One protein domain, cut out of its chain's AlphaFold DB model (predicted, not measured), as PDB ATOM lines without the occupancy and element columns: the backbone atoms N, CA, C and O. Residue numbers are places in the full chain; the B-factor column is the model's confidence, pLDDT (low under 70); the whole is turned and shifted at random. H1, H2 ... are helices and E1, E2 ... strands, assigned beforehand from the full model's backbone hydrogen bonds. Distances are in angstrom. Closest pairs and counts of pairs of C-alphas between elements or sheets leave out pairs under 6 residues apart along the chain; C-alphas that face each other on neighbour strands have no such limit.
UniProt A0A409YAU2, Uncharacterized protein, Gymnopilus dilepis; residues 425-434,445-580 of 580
ATOM      1  N   SER A 425     175.784 132.633  44.957       96.31
ATOM      2  CA  SER A 425     175.610 131.603  45.980       96.31
ATOM      3  C   SER A 425     176.954 131.242  46.598       96.31
ATOM      4  O   SER A 425     177.860 130.801  45.902       96.31
ATOM      5  N   LEU A 426     177.092 131.420  47.908       95.00
ATOM      6  CA  LEU A 426     178.268 131.056  48.689       95.00
ATOM      7  C   LEU A 426     177.875 129.946  49.663       95.00
ATOM      8  O   LEU A 426     177.291 130.205  50.713       95.00
ATOM      9  N   LEU A 427     178.133 128.703  49.287       94.12
ATOM     10  CA  LEU A 427     177.591 127.521  49.937       94.12
ATOM     11  C   LEU A 427     178.656 126.752  50.714       94.12
ATOM     12  O   LEU A 427     179.829 126.712  50.346       94.12
ATOM     13  N   ASP A 428     178.211 126.065  51.758       89.50
ATOM     14  CA  ASP A 428     178.972 125.030  52.442       89.50
ATOM     15  C   ASP A 428     180.405 125.449  52.826       89.50
ATOM     16  O   ASP A 428     181.339 124.668  52.658       89.50
ATOM     17  N   SER A 429     180.583 126.655  53.368       87.25
ATOM     18  CA  SER A 429     181.887 127.183  53.797       87.25
ATOM     19  C   SER A 429     181.860 127.666  55.248       87.25
ATOM     20  O   SER A 429     180.798 127.992  55.775       87.25
ATOM     21  N   ASP A 430     183.016 127.733  55.905       86.38
ATOM     22  CA  ASP A 430     183.130 128.158  57.307       86.38
ATOM     23  C   ASP A 430     183.114 129.682  57.505       86.38
ATOM     24  O   ASP A 430     182.888 130.153  58.615       86.38
ATOM     25  N   GLY A 431     183.317 130.472  56.449       86.31
ATOM     26  CA  GLY A 431     183.271 131.937  56.512       86.31
ATOM     27  C   GLY A 431     183.033 132.611  55.158       86.31
ATOM     28  O   GLY A 431     183.752 133.559  54.829       86.31
ATOM     29  N   PRO A 432     182.054 132.160  54.350       90.06
ATOM     30  CA  PRO A 432     181.880 132.637  52.978       90.06
ATOM     31  C   PRO A 432     181.605 134.143  52.906       90.06
ATOM     32  O   PRO A 432     182.051 134.814  51.979       90.06
ATOM     33  N   ALA A 433     180.911 134.692  53.906       92.00
ATOM     34  CA  ALA A 433     180.535 136.100  53.950       92.00
ATOM     35  C   ALA A 433     181.744 137.057  53.987       92.00
ATOM     36  O   ALA A 433     181.614 138.199  53.553       92.00
ATOM     37  N   VAL A 434     182.933 136.594  54.402       91.50
ATOM     38  CA  VAL A 434     184.169 137.401  54.369       91.50
ATOM     39  C   VAL A 434     184.500 137.872  52.951       91.50
ATOM     40  O   VAL A 434     184.973 138.995  52.777       91.50
ATOM     41  N   GLN A 445     170.788 140.631  42.476       97.94
ATOM     42  CA  GLN A 445     169.382 140.413  42.822       97.94
ATOM     43  C   GLN A 445     169.209 139.232  43.779       97.94
ATOM     44  O   GLN A 445     168.392 139.303  44.694       97.94
ATOM     45  N   HIS A 446     170.006 138.174  43.625       98.38
ATOM     46  CA  HIS A 446     169.912 136.958  44.427       98.38
ATOM     47  C   HIS A 446     171.217 136.709  45.183       98.38
ATOM     48  O   HIS A 446     172.289 136.619  44.584       98.38
ATOM     49  N   LEU A 447     171.131 136.580  46.506       98.00
ATOM     50  CA  LEU A 447     172.262 136.243  47.365       98.00
ATOM     51  C   LEU A 447     171.905 135.071  48.276       98.00
ATOM     52  O   LEU A 447     170.992 135.160  49.096       98.00
ATOM     53  N   VAL A 448     172.661 133.982  48.164       97.25
ATOM     54  CA  VAL A 448     172.546 132.812  49.038       97.25
ATOM     55  C   VAL A 448     173.854 132.615  49.781       97.25
ATOM     56  O   VAL A 448     174.916 132.569  49.172       97.25
ATOM     57  N   ILE A 449     173.788 132.480  51.099       95.62
ATOM     58  CA  ILE A 449     174.936 132.192  51.957       95.62
ATOM     59  C   ILE A 449     174.580 130.973  52.808       95.62
ATOM     60  O   ILE A 449     173.600 131.005  53.545       95.62
ATOM     61  N   SER A 450     175.360 129.897  52.721       94.25
ATOM     62  CA  SER A 450     175.225 128.707  53.566       94.25
ATOM     63  C   SER A 450     176.537 128.447  54.297       94.25
ATOM     64  O   SER A 450     177.595 128.343  53.675       94.25
ATOM     65  N   ILE A 451     176.462 128.366  55.624       92.31
ATOM     66  CA  ILE A 451     177.612 128.241  56.516       92.31
ATOM     67  C   ILE A 451     177.660 126.833  57.118       92.31
ATOM     68  O   ILE A 451     176.661 126.327  57.643       92.31
ATOM     69  N   GLN A 452     178.833 126.195  57.066       86.44
ATOM     70  CA  GLN A 452     179.047 124.876  57.662       86.44
ATOM     71  C   GLN A 452     179.219 124.915  59.184       86.44
ATOM     72  O   GLN A 452     179.466 125.931  59.825       86.44
ATOM     73  N   ARG A 453     179.037 123.744  59.802       74.00
ATOM     74  CA  ARG A 453     178.821 123.590  61.243       74.00
ATOM     75  C   ARG A 453     180.067 123.770  62.104       74.00
ATOM     76  O   ARG A 453     179.943 123.493  63.291       74.00
ATOM     77  N   PHE A 454     181.241 124.144  61.604       73.81
ATOM     78  CA  PHE A 454     182.463 123.984  62.401       73.81
ATOM     79  C   PHE A 454     182.904 125.252  63.139       73.81
ATOM     80  O   PHE A 454     183.339 125.135  64.290       73.81
ATOM     81  N   HIS A 455     182.628 126.455  62.627       71.00
ATOM     82  CA  HIS A 455     183.174 127.697  63.195       71.00
ATOM     83  C   HIS A 455     182.115 128.689  63.709       71.00
ATOM     84  O   HIS A 455     180.919 128.526  63.474       71.00
ATOM     85  N   ARG A 456     182.546 129.653  64.538       72.25
ATOM     86  CA  ARG A 456     181.728 130.809  64.942       72.25
ATOM     87  C   ARG A 456     181.914 131.899  63.891       72.25
ATOM     88  O   ARG A 456     183.043 132.300  63.631       72.25
ATOM     89  N   THR A 457     180.813 132.356  63.320       67.69
ATOM     90  CA  THR A 457     180.765 133.173  62.098       67.69
ATOM     91  C   THR A 457     180.184 134.561  62.314       67.69
ATOM     92  O   THR A 457     180.050 135.304  61.341       67.69
ATOM     93  N   ASP A 458     179.886 134.928  63.563       78.00
ATOM     94  CA  ASP A 458     179.191 136.172  63.904       78.00
ATOM     95  C   ASP A 458     179.850 137.391  63.228       78.00
ATOM     96  O   ASP A 458     179.166 138.135  62.531       78.00
ATOM     97  N   ASP A 459     181.180 137.522  63.297       77.88
ATOM     98  CA  ASP A 459     181.912 138.639  62.675       77.88
ATOM     99  C   ASP A 459     181.887 138.605  61.138       77.88
ATOM    100  O   ASP A 459     181.825 139.647  60.488       77.88
ATOM    101  N   SER A 460     181.893 137.412  60.534       80.19
ATOM    102  CA  SER A 460     181.909 137.265  59.072       80.19
ATOM    103  C   SER A 460     180.595 137.699  58.430       80.19
ATOM    104  O   SER A 460     180.591 138.315  57.368       80.19
ATOM    105  N   ILE A 461     179.468 137.426  59.091       84.38
ATOM    106  CA  ILE A 461     178.134 137.768  58.589       84.38
ATOM    107  C   ILE A 461     177.923 139.285  58.604       84.38
ATOM    108  O   ILE A 461     177.218 139.830  57.751       84.38
ATOM    109  N   LEU A 462     178.593 139.994  59.516       83.31
ATOM    110  CA  LEU A 462     178.544 141.454  59.583       83.31
ATOM    111  C   LEU A 462     179.203 142.140  58.382       83.31
ATOM    112  O   LEU A 462     178.907 143.310  58.137       83.31
ATOM    113  N   ALA A 463     179.981 141.416  57.567       91.00
ATOM    114  CA  ALA A 463     180.457 141.884  56.263       91.00
ATOM    115  C   ALA A 463     179.315 142.292  55.316       91.00
ATOM    116  O   ALA A 463     179.499 143.160  54.455       91.00
ATOM    117  N   LEU A 464     178.126 141.698  55.489       95.00
ATOM    118  CA  LEU A 464     176.972 141.929  54.627       95.00
ATOM    119  C   LEU A 464     176.508 143.392  54.656       95.00
ATOM    120  O   LEU A 464     176.187 143.949  53.611       95.00
ATOM    121  N   GLY A 465     176.504 144.038  55.826       95.12
ATOM    122  CA  GLY A 465     176.071 145.433  55.961       95.12
ATOM    123  C   GLY A 465     176.912 146.393  55.107       95.12
ATOM    124  O   GLY A 465     176.369 147.026  54.196       95.12
ATOM    125  N   PRO A 466     178.237 146.479  55.338       95.44
ATOM    126  CA  PRO A 466     179.145 147.271  54.512       95.44
ATOM    127  C   PRO A 466     179.091 146.903  53.027       95.44
ATOM    128  O   PRO A 466     179.152 147.795  52.182       95.44
ATOM    129  N   PHE A 467     178.949 145.614  52.696       96.69
ATOM    130  CA  PHE A 467     178.795 145.157  51.316       96.69
ATOM    131  C   PHE A 467     177.542 145.731  50.646       96.69
ATOM    132  O   PHE A 467     177.651 146.312  49.570       96.69
ATOM    133  N   LEU A 468     176.368 145.625  51.274       96.88
ATOM    134  CA  LEU A 468     175.112 146.121  50.702       96.88
ATOM    135  C   LEU A 468     175.119 147.648  50.554       96.88
ATOM    136  O   LEU A 468     174.645 148.173  49.549       96.88
ATOM    137  N   ILE A 469     175.714 148.362  51.516       95.88
ATOM    138  CA  ILE A 469     175.888 149.821  51.442       95.88
ATOM    139  C   ILE A 469     176.803 150.203  50.274       95.88
ATOM    140  O   ILE A 469     176.505 151.147  49.541       95.88
ATOM    141  N   ARG A 470     177.917 149.481  50.101       96.38
ATOM    142  CA  ARG A 470     178.898 149.740  49.043       96.38
ATOM    143  C   ARG A 470     178.341 149.403  47.663       96.38
ATOM    144  O   ARG A 470     178.440 150.235  46.769       96.38
ATOM    145  N   SER A 471     177.764 148.216  47.498       97.25
ATOM    146  CA  SER A 471     177.260 147.718  46.214       97.25
ATOM    147  C   SER A 471     175.956 148.386  45.785       97.25
ATOM    148  O   SER A 471     175.712 148.480  44.590       97.25
ATOM    149  N   LYS A 472     175.128 148.866  46.728       96.94
ATOM    150  CA  LYS A 472     173.804 149.462  46.451       96.94
ATOM    151  C   LYS A 472     172.939 148.594  45.524       96.94
ATOM    152  O   LYS A 472     172.246 149.112  44.652       96.94
ATOM    153  N   CYS A 473     173.018 147.278  45.693       96.69
ATOM    154  CA  CYS A 473     172.397 146.336  44.780       96.69
ATOM    155  C   CYS A 473     170.869 146.254  44.965       96.69
ATOM    156  O   CYS A 473     170.381 146.415  46.090       96.69
ATOM    157  N   PRO A 474     170.106 145.997  43.884       97.38
ATOM    158  CA  PRO A 474     168.657 145.812  43.924       97.38
ATOM    159  C   PRO A 474     168.313 144.387  44.378       97.38
ATOM    160  O   PRO A 474     167.723 143.609  43.632       97.38
ATOM    161  N   LEU A 475     168.737 144.031  45.591       97.69
ATOM    162  CA  LEU A 475     168.570 142.681  46.113       97.69
ATOM    163  C   LEU A 475     167.078 142.345  46.222       97.69
ATOM    164  O   LEU A 475     166.363 143.035  46.937       97.69
ATOM    165  N   ASP A 476     166.632 141.294  45.539       97.69
ATOM    166  CA  ASP A 476     165.264 140.770  45.581       97.69
ATOM    167  C   ASP A 476     165.164 139.553  46.509       97.69
ATOM    168  O   ASP A 476     164.213 139.418  47.278       97.69
ATOM    169  N   PHE A 477     166.188 138.697  46.509       97.88
ATOM    170  CA  PHE A 477     166.228 137.472  47.295       97.88
ATOM    171  C   PHE A 477     167.508 137.384  48.127       97.88
ATOM    172  O   PHE A 477     168.616 137.373  47.587       97.88
ATOM    173  N   LEU A 478     167.356 137.248  49.443       97.75
ATOM    174  CA  LEU A 478     168.436 136.918  50.368       97.75
ATOM    175  C   LEU A 478     168.094 135.655  51.151       97.75
ATOM    176  O   LEU A 478     167.099 135.631  51.873       97.75
ATOM    177  N   LYS A 479     168.976 134.656  51.110       97.19
ATOM    178  CA  LYS A 479     168.923 133.501  52.008       97.19
ATOM    179  C   LYS A 479     170.239 133.340  52.755       97.19
ATOM    180  O   LYS A 479     171.290 133.234  52.133       97.19
ATOM    181  N   ILE A 480     170.185 133.276  54.083       96.12
ATOM    182  CA  ILE A 480     171.344 132.986  54.934       96.12
ATOM    183  C   ILE A 480     171.015 131.772  55.790       96.12
ATOM    184  O   ILE A 480     170.103 131.812  56.605       96.12
ATOM    185  N   SER A 481     171.759 130.688  55.606       95.06
ATOM    186  CA  SER A 481     171.627 129.452  56.373       95.06
ATOM    187  C   SER A 481     172.848 129.284  57.265       95.06
ATOM    188  O   SER A 481     173.934 128.977  56.785       95.06
ATOM    189  N   ASP A 482     172.673 129.489  58.566       94.12
ATOM    190  CA  ASP A 482     173.724 129.302  59.563       94.12
ATOM    191  C   ASP A 482     173.117 128.658  60.817       94.12
ATOM    192  O   ASP A 482     172.511 129.343  61.641       94.12
ATOM    193  N   PRO A 483     173.295 127.342  61.025       92.12
ATOM    194  CA  PRO A 483     172.737 126.637  62.178       92.12
ATOM    195  C   PRO A 483     173.188 127.168  63.549       92.12
ATOM    196  O   PRO A 483     172.614 126.762  64.565       92.12
ATOM    197  N   ARG A 484     174.234 128.001  63.604       91.50
ATOM    198  CA  ARG A 484     174.840 128.557  64.818       91.50
ATOM    199  C   ARG A 484     174.657 130.071  64.954       91.50
ATOM    200  O   ARG A 484     175.124 130.611  65.957       91.50
ATOM    201  N   MET A 485     173.958 130.724  64.023       92.75
ATOM    202  CA  MET A 485     173.706 132.164  64.076       92.75
ATOM    203  C   MET A 485     173.080 132.564  65.414       92.75
ATOM    204  O   MET A 485     172.099 131.971  65.873       92.75
ATOM    205  N   GLN A 486     173.640 133.595  66.045       92.00
ATOM    206  CA  GLN A 486     173.062 134.156  67.257       92.00
ATOM    207  C   GLN A 486     171.881 135.080  66.945       92.00
ATOM    208  O   GLN A 486     171.868 135.820  65.962       92.00
ATOM    209  N   ASN A 487     170.924 135.127  67.872       92.44
ATOM    210  CA  ASN A 487     169.785 136.045  67.834       92.44
ATOM    211  C   ASN A 487     170.196 137.521  67.681       92.44
ATOM    212  O   ASN A 487     169.514 138.284  67.000       92.44
ATOM    213  N   SER A 488     171.308 137.932  68.295       92.25
ATOM    214  CA  SER A 488     171.858 139.288  68.173       92.25
ATOM    215  C   SER A 488     172.278 139.615  66.737       92.25
ATOM    216  O   SER A 488     171.937 140.689  66.242       92.25
ATOM    217  N   VAL A 489     172.953 138.684  66.058       93.06
ATOM    218  CA  VAL A 489     173.389 138.816  64.658       93.06
ATOM    219  C   VAL A 489     172.184 138.848  63.721       93.06
ATOM    220  O   VAL A 489     172.091 139.737  62.879       93.06
ATOM    221  N   ALA A 490     171.208 137.956  63.919       94.19
ATOM    222  CA  ALA A 490     169.967 137.956  63.144       94.19
ATOM    223  C   ALA A 490     169.227 139.304  63.245       94.19
ATOM    224  O   ALA A 490     168.819 139.870  62.233       94.19
ATOM    225  N   VAL A 491     169.108 139.876  64.452       93.50
ATOM    226  CA  VAL A 491     168.506 141.209  64.622       93.50
ATOM    227  C   VAL A 491     169.327 142.279  63.907       93.50
ATOM    228  O   VAL A 491     168.738 143.130  63.248       93.50
ATOM    229  N   GLN A 492     170.660 142.249  64.012       93.38
ATOM    230  CA  GLN A 492     171.540 143.200  63.322       93.38
ATOM    231  C   GLN A 492     171.369 143.144  61.800       93.38
ATOM    232  O   GLN A 492     171.249 144.197  61.178       93.38
ATOM    233  N   LEU A 493     171.267 141.946  61.222       94.69
ATOM    234  CA  LEU A 493     170.962 141.755  59.806       94.69
ATOM    235  C   LEU A 493     169.617 142.380  59.432       94.69
ATOM    236  O   LEU A 493     169.555 143.201  58.523       94.69
ATOM    237  N   LEU A 494     168.553 142.080  60.184       94.75
ATOM    238  CA  LEU A 494     167.217 142.641  59.947       94.75
ATOM    239  C   LEU A 494     167.168 144.175  60.109       94.75
ATOM    240  O   LEU A 494     166.240 144.815  59.616       94.75
ATOM    241  N   ARG A 495     168.158 144.792  60.777       94.38
ATOM    242  CA  ARG A 495     168.282 146.258  60.877       94.38
ATOM    243  C   ARG A 495     168.867 146.905  59.622       94.38
ATOM    244  O   ARG A 495     168.747 148.122  59.483       94.38
ATOM    245  N   ILE A 496     169.510 146.144  58.736       94.69
ATOM    246  CA  ILE A 496     170.169 146.693  57.548       94.69
ATOM    247  C   ILE A 496     169.112 147.325  56.638       94.69
ATOM    248  O   ILE A 496     168.240 146.646  56.100       94.69
ATOM    249  N   GLN A 497     169.211 148.640  56.430       94.00
ATOM    250  CA  GLN A 497     168.226 149.399  55.656       94.00
ATOM    251  C   GLN A 497     168.087 148.889  54.217       94.00
ATOM    252  O   GLN A 497     166.974 148.831  53.703       94.00
ATOM    253  N   ALA A 498     169.194 148.476  53.592       94.19
ATOM    254  CA  ALA A 498     169.203 147.959  52.226       94.19
ATOM    255  C   ALA A 498     168.345 146.694  52.052       94.19
ATOM    256  O   ALA A 498     167.786 146.491  50.980       94.19
ATOM    257  N   LEU A 499     168.183 145.877  53.101       95.38
ATOM    258  CA  LEU A 499     167.377 144.659  53.014       95.38
ATOM    259  C   LEU A 499     165.884 144.946  52.933       95.38
ATOM    260  O   LEU A 499     165.162 144.145  52.370       95.38
ATOM    261  N   ARG A 500     165.405 146.091  53.425       93.12
ATOM    262  CA  ARG A 500     163.963 146.399  53.475       93.12
ATOM    263  C   ARG A 500     163.283 146.411  52.110       93.12
ATOM    264  O   ARG A 500     162.069 146.258  52.046       93.12
ATOM    265  N   ASN A 501     164.063 146.626  51.056       93.19
ATOM    266  CA  ASN A 501     163.579 146.647  49.683       93.19
ATOM    267  C   ASN A 501     163.591 145.258  49.026       93.19
ATOM    268  O   ASN A 501     163.073 145.131  47.923       93.19
ATOM    269  N   ALA A 502     164.165 144.240  49.676       96.06
ATOM    270  CA  ALA A 502     164.193 142.886  49.144       96.06
ATOM    271  C   ALA A 502     162.817 142.229  49.234       96.06
ATOM    272  O   ALA A 502     162.173 142.274  50.287       96.06
ATOM    273  N   GLY A 503     162.385 141.586  48.147       95.19
ATOM    274  CA  GLY A 503     161.133 140.836  48.103       95.19
ATOM    275  C   GLY A 503     161.124 139.660  49.080       95.19
ATOM    276  O   GLY A 503     160.097 139.369  49.694       95.19
ATOM    277  N   THR A 504     162.279 139.017  49.271       96.75
ATOM    278  CA  THR A 504     162.460 137.870  50.162       96.75
ATOM    279  C   THR A 504     163.729 137.993  51.000       96.75
ATOM    280  O   THR A 504     164.828 138.167  50.476       96.75
ATOM    281  N   VAL A 505     163.578 137.811  52.313       97.19
ATOM    282  CA  VAL A 505     164.677 137.580  53.257       97.19
ATOM    283  C   VAL A 505     164.374 136.333  54.080       97.19
ATOM    284  O   VAL A 505     163.357 136.269  54.768       97.19
ATOM    285  N   ASP A 506     165.272 135.356  54.022       97.25
ATOM    286  CA  ASP A 506     165.181 134.065  54.703       97.25
ATOM    287  C   ASP A 506     166.451 133.807  55.529       97.25
ATOM    288  O   ASP A 506     167.508 133.475  54.990       97.25
ATOM    289  N   LEU A 507     166.363 133.988  56.848       96.50
ATOM    290  CA  LEU A 507     167.429 133.656  57.794       96.50
ATOM    291  C   LEU A 507     167.103 132.318  58.467       96.50
ATOM    292  O   LEU A 507     166.249 132.250  59.349       96.50
ATOM    293  N   CYS A 508     167.807 131.260  58.078       95.81
ATOM    294  CA  CYS A 508     167.625 129.897  58.562       95.81
ATOM    295  C   CYS A 508     168.658 129.561  59.647       95.81
ATOM    296  O   CYS A 508     169.848 129.408  59.356       95.81
ATOM    297  N   TYR A 509     168.213 129.399  60.897       94.75
ATOM    298  CA  TYR A 509     169.085 129.035  62.015       94.75
ATOM    299  C   TYR A 509     168.329 128.398  63.189       94.75
ATOM    300  O   TYR A 509     167.099 128.361  63.259       94.75
ATOM    301  N   ARG A 510     169.068 127.851  64.161       92.00
ATOM    302  CA  ARG A 510     168.451 127.219  65.335       92.00
ATOM    303  C   ARG A 510     167.812 128.261  66.251       92.00
ATOM    304  O   ARG A 510     168.491 129.163  66.729       92.00
ATOM    305  N   ASN A 511     166.560 128.024  66.639       89.62
ATOM    306  CA  ASN A 511     165.775 128.875  67.542       89.62
ATOM    307  C   ASN A 511     165.325 130.221  66.945       89.62
ATOM    308  O   ASN A 511     165.030 131.144  67.713       89.62
ATOM    309  N   ALA A 512     165.226 130.348  65.619       92.19
ATOM    310  CA  ALA A 512     164.700 131.558  64.987       92.19
ATOM    311  C   ALA A 512     163.290 131.927  65.501       92.19
ATOM    312  O   ALA A 512     162.988 133.097  65.736       92.19
ATOM    313  N   GLY A 513     162.448 130.936  65.823       89.81
ATOM    314  CA  GLY A 513     161.137 131.160  66.437       89.81
ATOM    315  C   GLY A 513     161.211 131.736  67.856       89.81
ATOM    316  O   GLY A 513     160.346 132.525  68.250       89.81
ATOM    317  N   ARG A 514     162.259 131.411  68.632       89.62
ATOM    318  CA  ARG A 514     162.465 131.996  69.971       89.62
ATOM    319  C   ARG A 514     162.831 133.474  69.897       89.62
ATOM    320  O   ARG A 514     162.408 134.216  70.777       89.62
ATOM    321  N   LEU A 515     163.544 133.913  68.853       89.75
ATOM    322  CA  LEU A 515     163.908 135.323  68.681       89.75
ATOM    323  C   LEU A 515     162.677 136.239  68.698       89.75
ATOM    324  O   LEU A 515     162.688 137.261  69.388       89.75
ATOM    325  N   LEU A 516     161.620 135.867  67.966       88.25
ATOM    326  CA  LEU A 516     160.373 136.638  67.926       88.25
ATOM    327  C   LEU A 516     159.647 136.630  69.276       88.25
ATOM    328  O   LEU A 516     159.176 137.680  69.714       88.25
ATOM    329  N   LYS A 517     159.593 135.478  69.962       88.19
ATOM    330  CA  LYS A 517     158.982 135.388  71.300       88.19
ATOM    331  C   LYS A 517     159.718 136.265  72.313       88.19
ATOM    332  O   LYS A 517     159.081 137.035  73.027       88.19
ATOM    333  N   ASP A 518     161.043 136.166  72.366       89.56
ATOM    334  CA  ASP A 518     161.862 136.889  73.341       89.56
ATOM    335  C   ASP A 518     161.788 138.407  73.132       89.56
ATOM    336  O   ASP A 518     161.659 139.145  74.111       89.56
ATOM    337  N   ASN A 519     161.795 138.860  71.870       87.00
ATOM    338  CA  ASN A 519     161.621 140.270  71.517       87.00
ATOM    339  C   ASN A 519     160.251 140.816  71.921       87.00
ATOM    340  O   ASN A 519     160.171 141.915  72.462       87.00
ATOM    341  N   PHE A 520     159.171 140.072  71.659       83.50
ATOM    342  CA  PHE A 520     157.825 140.570  71.931       83.50
ATOM    343  C   PHE A 520     157.492 140.590  73.425       83.50
ATOM    344  O   PHE A 520     156.952 141.570  73.930       83.50
ATOM    345  N   TYR A 521     157.832 139.524  74.152       85.50
ATOM    346  CA  TYR A 521     157.525 139.433  75.580       85.50
ATOM    347  C   TYR A 521     158.532 140.178  76.473       85.50
ATOM    348  O   TYR A 521     158.373 140.155  77.692       85.50
ATOM    349  N   GLY A 522     159.582 140.785  75.903       81.56
ATOM    350  CA  GLY A 522     160.622 141.500  76.654       81.56
ATOM    351  C   GLY A 522     161.354 140.622  77.676       81.56
ATOM    352  O   GLY A 522     161.867 141.125  78.671       81.56
ATOM    353  N   ARG A 523     161.362 139.297  77.473       82.25
ATOM    354  CA  ARG A 523     161.841 138.327  78.474       82.25
ATOM    355  C   ARG A 523     163.357 138.228  78.544       82.25
ATOM    356  O   ARG A 523     163.881 137.771  79.555       82.25
ATOM    357  N   ASN A 524     164.052 138.626  77.481       85.06
ATOM    358  CA  ASN A 524     165.498 138.510  77.394       85.06
ATOM    359  C   ASN A 524     166.134 139.886  77.140       85.06
ATOM    360  O   ASN A 524     166.148 140.335  75.993       85.06
ATOM    361  N   PRO A 525     166.689 140.552  78.171       85.69
ATOM    362  CA  PRO A 525     167.304 141.871  78.015       85.69
ATOM    363  C   PRO A 525     168.558 141.851  77.126       85.69
ATOM    364  O   PRO A 525     169.001 142.903  76.676       85.69
ATOM    365  N   ASN A 526     169.123 140.669  76.847       88.06
ATOM    366  CA  ASN A 526     170.306 140.521  76.000       88.06
ATOM    367  C   ASN A 526     169.976 140.478  74.502       88.06
ATOM    368  O   ASN A 526     170.888 140.525  73.678       88.06
ATOM    369  N   VAL A 527     168.698 140.351  74.128       86.06
ATOM    370  CA  VAL A 527     168.285 140.349  72.723       86.06
ATOM    371  C   VAL A 527     167.954 141.786  72.317       86.06
ATOM    372  O   VAL A 527     167.037 142.379  72.886       86.06
ATOM    373  N   PRO A 528     168.669 142.374  71.339       88.94
ATOM    374  CA  PRO A 528     168.357 143.716  70.873       88.94
ATOM    375  C   PRO A 528     166.925 143.767  70.316       88.94
ATOM    376  O   PRO A 528     166.538 142.838  69.604       88.94
ATOM    377  N   PRO A 529     166.156 144.845  70.567       89.06
ATOM    378  CA  PRO A 529     164.788 144.953  70.074       89.06
ATOM    379  C   PRO A 529     164.752 144.957  68.542       89.06
ATOM    380  O   PRO A 529     165.573 145.624  67.899       89.06
ATOM    381  N   LEU A 530     163.793 144.254  67.945       89.19
ATOM    382  CA  LEU A 530     163.557 144.323  66.504       89.19
ATOM    383  C   LEU A 530     163.216 145.761  66.074       89.19
ATOM    384  O   LEU A 530     162.563 146.491  66.829       89.19
ATOM    385  N   PRO A 531     163.662 146.203  64.886       85.06
ATOM    386  CA  PRO A 531     163.354 147.547  64.422       85.06
ATOM    387  C   PRO A 531     161.847 147.691  64.186       85.06
ATOM    388  O   PRO A 531     161.227 146.847  63.540       85.06
ATOM    389  N   LYS A 532     161.254 148.770  64.710       86.19
ATOM    390  CA  LYS A 532     159.806 149.043  64.592       86.19
ATOM    391  C   LYS A 532     159.356 149.313  63.155       86.19
ATOM    392  O   LYS A 532     158.167 149.292  62.871       86.19
ATOM    393  N   ASP A 533     160.303 149.611  62.281       84.31
ATOM    394  CA  ASP A 533     160.111 149.967  60.884       84.31
ATOM    395  C   ASP A 533     160.267 148.779  59.920       84.31
ATOM    396  O   ASP A 533     160.097 148.956  58.715       84.31
ATOM    397  N   VAL A 534     160.531 147.563  60.417       81.12
ATOM    398  CA  VAL A 534     160.379 146.346  59.606       81.12
ATOM    399  C   VAL A 534     158.901 145.961  59.613       81.12
ATOM    400  O   VAL A 534     158.408 145.395  60.584       81.12
ATOM    401  N   GLY A 535     158.175 146.314  58.546       82.81
ATOM    402  CA  GLY A 535     156.709 146.224  58.506       82.81
ATOM    403  C   GLY A 535     156.147 144.838  58.849       82.81
ATOM    404  O   GLY A 535     155.185 144.734  59.612       82.81
ATOM    405  N   LYS A 536     156.766 143.766  58.333       89.69
ATOM    406  CA  LYS A 536     156.371 142.382  58.621       89.69
ATOM    407  C   LYS A 536     157.599 141.488  58.787       89.69
ATOM    408  O   LYS A 536     158.392 141.365  57.861       89.69
ATOM    409  N   VAL A 537     157.713 140.824  59.936       93.25
ATOM    410  CA  VAL A 537     158.704 139.761  60.178       93.25
ATOM    411  C   VAL A 537     157.966 138.506  60.605       93.25
ATOM    412  O   VAL A 537     157.131 138.540  61.503       93.25
ATOM    413  N   MET A 538     158.269 137.391  59.965       94.94
ATOM    414  CA  MET A 538     157.681 136.086  60.227       94.94
ATOM    415  C   MET A 538     158.768 135.129  60.685       94.94
ATOM    416  O   MET A 538     159.909 135.254  60.254       94.94
ATOM    417  N   ALA A 539     158.402 134.167  61.524       94.88
ATOM    418  CA  ALA A 539     159.175 132.960  61.745       94.88
ATOM    419  C   ALA A 539     158.353 131.757  61.304       94.88
ATOM    420  O   ALA A 539     157.171 131.657  61.639       94.88
ATOM    421  N   TRP A 540     158.978 130.845  60.574       95.38
ATOM    422  CA  TRP A 540     158.346 129.644  60.041       95.38
ATOM    423  C   TRP A 540     159.294 128.448  60.158       95.38
ATOM    424  O   TRP A 540     160.458 128.587  60.538       95.38
ATOM    425  N   ARG A 541     158.778 127.254  59.887       92.81
ATOM    426  CA  ARG A 541     159.541 126.008  59.834       92.81
ATOM    427  C   ARG A 541     159.219 125.302  58.525       92.81
ATOM    428  O   ARG A 541     158.040 125.105  58.231       92.81
ATOM    429  N   SER A 542     160.243 124.927  57.768       89.62
ATOM    430  CA  SER A 542     160.070 124.061  56.603       89.62
ATOM    431  C   SER A 542     159.790 122.624  57.061       89.62
ATOM    432  O   SER A 542     160.270 122.195  58.105       89.62
ATOM    433  N   LEU A 543     158.991 121.858  56.318       83.56
ATOM    434  CA  LEU A 543     158.903 120.410  56.539       83.56
ATOM    435  C   LEU A 543     160.119 119.665  55.968       83.56
ATOM    436  O   LEU A 543     160.398 118.544  56.399       83.56
ATOM    437  N   ALA A 544     160.829 120.275  55.013       82.62
ATOM    438  CA  ALA A 544     161.991 119.689  54.351       82.62
ATOM    439  C   ALA A 544     163.262 119.761  55.210       82.62
ATOM    440  O   ALA A 544     164.117 118.877  55.118       82.62
ATOM    441  N   ASP A 545     163.383 120.776  56.069       84.31
ATOM    442  CA  ASP A 545     164.491 120.907  57.007       84.31
ATOM    443  C   ASP A 545     164.008 121.086  58.456       84.31
ATOM    444  O   ASP A 545     162.923 121.574  58.743       84.31
ATOM    445  N   ALA A 546     164.800 120.613  59.420       84.50
ATOM    446  CA  ALA A 546     164.445 120.725  60.836       84.50
ATOM    447  C   ALA A 546     164.726 122.125  61.415       84.50
ATOM    448  O   ALA A 546     164.642 122.307  62.635       84.50
ATOM    449  N   ASN A 547     165.139 123.084  60.582       88.75
ATOM    450  CA  ASN A 547     165.554 124.395  61.044       88.75
ATOM    451  C   ASN A 547     164.353 125.339  61.135       88.75
ATOM    452  O   ASN A 547     163.259 125.087  60.636       88.75
ATOM    453  N   GLU A 548     164.547 126.427  61.871       94.50
ATOM    454  CA  GLU A 548     163.576 127.507  61.927       94.50
ATOM    455  C   GLU A 548     164.106 128.660  61.087       94.50
ATOM    456  O   GLU A 548     165.310 128.915  61.026       94.50
ATOM    457  N   HIS A 549     163.184 129.366  60.463       96.25
ATOM    458  CA  HIS A 549     163.472 130.487  59.596       96.25
ATOM    459  C   HIS A 549     162.898 131.756  60.206       96.25
ATOM    460  O   HIS A 549     161.884 131.702  60.910       96.25
ATOM    461  N   ILE A 550     163.520 132.897  59.930       96.25
ATOM    462  CA  ILE A 550     162.976 134.219  60.236       96.25
ATOM    463  C   ILE A 550     163.262 135.203  59.100       96.25
ATOM    464  O   ILE A 550     164.331 135.181  58.495       96.25
ATOM    465  N   GLY A 551     162.312 136.094  58.826       95.62
ATOM    466  CA  GLY A 551     162.419 137.115  57.786       95.62
ATOM    467  C   GLY A 551     161.065 137.408  57.151       95.62
ATOM    468  O   GLY A 551     160.057 137.472  57.854       95.62
ATOM    469  N   TRP A 552     161.018 137.592  55.838       95.94
ATOM    470  CA  TRP A 552     159.775 137.799  55.095       95.94
ATOM    471  C   TRP A 552     159.860 137.134  53.724       95.94
ATOM    472  O   TRP A 552     160.852 137.285  53.020       95.94
ATOM    473  N   LYS A 553     158.810 136.396  53.354       95.12
ATOM    474  CA  LYS A 553     158.599 135.820  52.021       95.12
ATOM    475  C   LYS A 553     157.144 135.392  51.844       95.12
ATOM    476  O   LYS A 553     156.354 135.484  52.785       95.12
ATOM    477  N   VAL A 554     156.788 134.908  50.660       92.38
ATOM    478  CA  VAL A 554     155.563 134.116  50.470       92.38
ATOM    479  C   VAL A 554     155.870 132.683  50.909       92.38
ATOM    480  O   VAL A 554     156.854 132.116  50.445       92.38
ATOM    481  N   LEU A 555     155.087 132.140  51.846       90.12
ATOM    482  CA  LEU A 555     155.296 130.778  52.347       90.12
ATOM    483  C   LEU A 555     154.788 129.745  51.339       90.12
ATOM    484  O   LEU A 555     153.745 129.950  50.713       90.12
ATOM    485  N   GLU A 556     155.519 128.644  51.214       89.06
ATOM    486  CA  GLU A 556     155.144 127.502  50.378       89.06
ATOM    487  C   GLU A 556     154.198 126.539  51.120       89.06
ATOM    488  O   GLU A 556     154.022 126.613  52.337       89.06
ATOM    489  N   ALA A 557     153.546 125.630  50.386       86.81
ATOM    490  CA  ALA A 557     152.531 124.725  50.944       86.81
ATOM    491  C   ALA A 557     153.086 123.732  51.986       86.81
ATOM    492  O   ALA A 557     152.325 123.167  52.774       86.81
ATOM    493  N   ASP A 558     154.395 123.494  51.973       85.75
ATOM    494  CA  ASP A 558     155.130 122.639  52.902       85.75
ATOM    495  C   ASP A 558     155.808 123.427  54.038       85.75
ATOM    496  O   ASP A 558     156.569 122.858  54.823       85.75
ATOM    497  N   GLU A 559     155.515 124.721  54.174       89.56
ATOM    498  CA  GLU A 559     156.058 125.573  55.224       89.56
ATOM    499  C   GLU A 559     154.995 125.943  56.251       89.56
ATOM    500  O   GLU A 559     153.885 126.367  55.933       89.56
ATOM    501  N   LYS A 560     155.353 125.813  57.529       88.81
ATOM    502  CA  LYS A 560     154.460 126.134  58.638       88.81
ATOM    503  C   LYS A 560     154.861 127.444  59.300       88.81
ATOM    504  O   LYS A 560     155.942 127.534  59.888       88.81
ATOM    505  N   LEU A 561     153.968 128.433  59.278       90.88
ATOM    506  CA  LEU A 561     154.135 129.672  60.034       90.88
ATOM    507  C   LEU A 561     154.132 129.367  61.540       90.88
ATOM    508  O   LEU A 561     153.267 128.671  62.047       90.88
ATOM    509  N   LEU A 562     155.105 129.890  62.282       87.12
ATOM    510  CA  LEU A 562     155.152 129.750  63.739       87.12
ATOM    511  C   LEU A 562     154.599 131.015  64.401       87.12
ATOM    512  O   LEU A 562     153.654 130.977  65.191       87.12
ATOM    513  N   HIS A 563     155.205 132.152  64.059       88.88
ATOM    514  CA  HIS A 563     154.931 133.457  64.654       88.88
ATOM    515  C   HIS A 563     155.093 134.549  63.604       88.88
ATOM    516  O   HIS A 563     155.888 134.409  62.679       88.88
ATOM    517  N   TRP A 564     154.411 135.674  63.781       89.69
ATOM    518  CA  TRP A 564     154.713 136.871  63.004       89.69
ATOM    519  C   TRP A 564     154.539 138.149  63.825       89.69
ATOM    520  O   TRP A 564     153.824 138.186  64.828       89.69
ATOM    521  N   ILE A 565     155.220 139.201  63.393       84.69
ATOM    522  CA  ILE A 565     155.038 140.566  63.860       84.69
ATOM    523  C   ILE A 565     154.609 141.388  62.656       84.69
ATOM    524  O   ILE A 565     155.269 141.352  61.614       84.69
ATOM    525  N   LYS A 566     153.514 142.128  62.809       87.44
ATOM    526  CA  LYS A 566     153.048 143.111  61.835       87.44
ATOM    527  C   LYS A 566     152.725 144.405  62.571       87.44
ATOM    528  O   LYS A 566     151.997 144.378  63.562       87.44
ATOM    529  N   ASP A 567     153.310 145.514  62.125       83.25
ATOM    530  CA  ASP A 567     153.080 146.844  62.709       83.25
ATOM    531  C   ASP A 567     153.310 146.877  64.240       83.25
ATOM    532  O   ASP A 567     152.552 147.469  65.005       83.25
ATOM    533  N   GLY A 568     154.341 146.161  64.713       78.38
ATOM    534  CA  GLY A 568     154.684 146.047  66.139       78.38
ATOM    535  C   GLY A 568     153.775 145.133  66.971       78.38
ATOM    536  O   GLY A 568     154.018 144.960  68.166       78.38
ATOM    537  N   THR A 569     152.765 144.511  66.361       80.00
ATOM    538  CA  THR A 569     151.846 143.581  67.027       80.00
ATOM    539  C   THR A 569     152.283 142.147  66.754       80.00
ATOM    540  O   THR A 569     152.470 141.758  65.601       80.00
ATOM    541  N   PHE A 570     152.466 141.347  67.802       86.56
ATOM    542  CA  PHE A 570     152.772 139.925  67.664       86.56
ATOM    543  C   PHE A 570     151.492 139.121  67.536       86.56
ATOM    544  O   PHE A 570     150.541 139.315  68.296       86.56
ATOM    545  N   HIS A 571     151.511 138.161  66.623       85.25
ATOM    546  CA  HIS A 571     150.496 137.130  66.588       85.25
ATOM    547  C   HIS A 571     151.157 135.759  66.550       85.25
ATOM    548  O   HIS A 571     152.145 135.517  65.852       85.25
ATOM    549  N   GLU A 572     150.582 134.858  67.327       84.38
ATOM    550  CA  GLU A 572     150.893 133.441  67.294       84.38
ATOM    551  C   GLU A 572     149.898 132.773  66.352       84.38
ATOM    552  O   GLU A 572     148.714 133.133  66.363       84.38
ATOM    553  N   GLU A 573     150.363 131.817  65.546       76.62
ATOM    554  CA  GLU A 573     149.464 130.930  64.819       76.62
ATOM    555  C   GLU A 573     148.696 130.105  65.863       76.62
ATOM    556  O   GLU A 573     149.096 129.021  66.285       76.62
ATOM    557  N   ARG A 574     147.579 130.652  66.355       58.41
ATOM    558  CA  ARG A 574     146.529 129.815  66.918       58.41
ATOM    559  C   ARG A 574     146.111 128.942  65.755       58.41
ATOM    560  O   ARG A 574     145.770 129.491  64.717       58.41
ATOM    561  N   THR A 575     146.171 127.626  65.916       46.91
ATOM    562  CA  THR A 575     145.562 126.663  64.994       46.91
ATOM    563  C   THR A 575     144.160 127.152  64.645       46.91
ATOM    564  O   THR A 575     143.233 126.946  65.427       46.91
ATOM    565  N   ILE A 576     144.011 127.865  63.529       42.41
ATOM    566  CA  ILE A 576     142.719 128.162  62.937       42.41
ATOM    567  C   ILE A 576     142.450 126.918  62.101       42.41
ATOM    568  O   ILE A 576     143.128 126.715  61.091       42.41
ATOM    569  N   PRO A 577     141.553 126.019  62.531       37.59
ATOM    570  CA  PRO A 577     141.187 124.893  61.692       37.59
ATOM    571  C   PRO A 577     140.561 125.449  60.403       37.59
ATOM    572  O   PRO A 577     139.450 125.969  60.436       37.59
ATOM    573  N   GLY A 578     141.291 125.375  59.284       45.62
ATOM    574  CA  GLY A 578     140.743 125.615  57.943       45.62
ATOM    575  C   GLY A 578     141.375 126.708  57.070       45.62
ATOM    576  O   GLY A 578     140.900 126.870  55.952       45.62
ATOM    577  N   SER A 579     142.418 127.438  57.487       38.91
ATOM    578  CA  SER A 579     143.110 128.372  56.574       38.91
ATOM    579  C   SER A 579     144.302 127.693  55.892       38.91
ATOM    580  O   SER A 579     145.297 127.411  56.559       38.91
ATOM    581  N   ARG A 580     144.170 127.412  54.589       39.50
ATOM    582  CA  ARG A 580     145.298 127.193  53.671       39.50
ATOM    583  C   ARG A 580     145.806 128.531  53.162       39.50
ATOM    584  O   ARG A 580     144.939 129.389  52.876       39.50
TER     585      ARG A 580
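What this domain is: This is residues 425 to 434 and 445 to 580 of the 580 residues of an uncharacterized protein of Gymnopilus dilepis (UniProt A0A409YAU2). One long, twisted sheet of eight strands runs the length of the domain, with H3 and H5 over one face as a second layer. E1, E2, E3 and E4 make its parallel half and E6, E5, E7 and E8 its antiparallel half; H1 and H2 stand off the sheet, near H3 and H4. The 146 printed residues, with five named helices and eight named strands, run E1 E2 H1 H2 E3 H3 H4 E4 H5 E5 E6 E7 E8, class mixed. The sheet, E1 E2 E3 E4 E6 E5 E7 E8, is mixed; the whole is compact, radius of gyration of the C-alphas 14.8 A, spanning 44 by 31 by 30 A.

How they stand to each other: E1, residues 425 to 429, an edge strand, is parallel to E2, residues 446 to 451; N 426 and O 448 are within hydrogen-bond range at 2.8 A. E3, residues 477 to 481, is parallel to E2 (N 449 and O 479, 2.8 A) and to E4, residues 504 to 509 (N 480 and O 506, 2.8 A). E6, residues 548 to 552, is antiparallel to E4 (N 507 and O 550, 2.9 A) and forms a hairpin with E5, residues 536 to 542 (N 538 and O 551, 2.8 A). E7, residues 559 to 566, bends by 66 degrees at residue 562, is antiparallel to E5 (N 539 and O 563, 2.8 A) and forms a hairpin with E8, residues 569 to 572, the other edge strand (N 571 and O 564, 2.9 A). H1, residues 458 to 461, and H2, residues 464 to 471, are not on the sheet and, between E2 and E3, complete a strand-helix-strand unit, two parallel neighbour strands joined through helices, its crossover right-handed. H3, residues 487 to 494, and H4, residues 497 to 501, complete another right-handed one between E3 and E4. H3, height over the sheet 9.5 A, runs along the strands, only just over E4 and E6 with 3 C-alphas falling on each; Ala 490 and Leu 507 are its closest C-alphas to E4, 7.3 A. H4 only grazes the sheet with residues 499 to 501. H2 and H4 are close but not clearly touching, closest C-alphas Leu 468 and Ala 498 at 6.4 A. H5, residues 512 to 521, is on the same face as H3, height 8.6 A, over E5 and E7, slantwise at 34 degrees to E5 on the local plane; its closest C-alphas to E5 are Gly 513 and Ala 539, 5.4 A. E4, H5 and E5 form a right-handed split unit, with E6 between the strands. Every O i to N i+4 pair is within range in H2 and H3, 5 of 6 in H5 and 0 of 1 in H4, where 1 of 2 O i to N i+3 pairs is; H1 is too short for an i+4 pair.

Where its parts are: E1 begins at C-alpha 425 (175.610, 131.603, 45.980), and E8 ends at C-alpha 572 (150.893, 133.441, 67.294). From first to last C-alpha E7 measures 19.0 A, E5 18.8 A, E2 16.8 A, E4 16.2 A and H5 15.0 A.

The domain as a whole: The C-alphas farthest apart, Arg 470 and Pro 577, are 46.9 A apart. Residues 435 to 444 are cut out, with 19.0 A between C-alphas 434 and 445. The link from H5 to E5, 14 residues, is long. Residues 457 and 574 to 580 have pLDDT under 70; the mean of the printed part is 88.0.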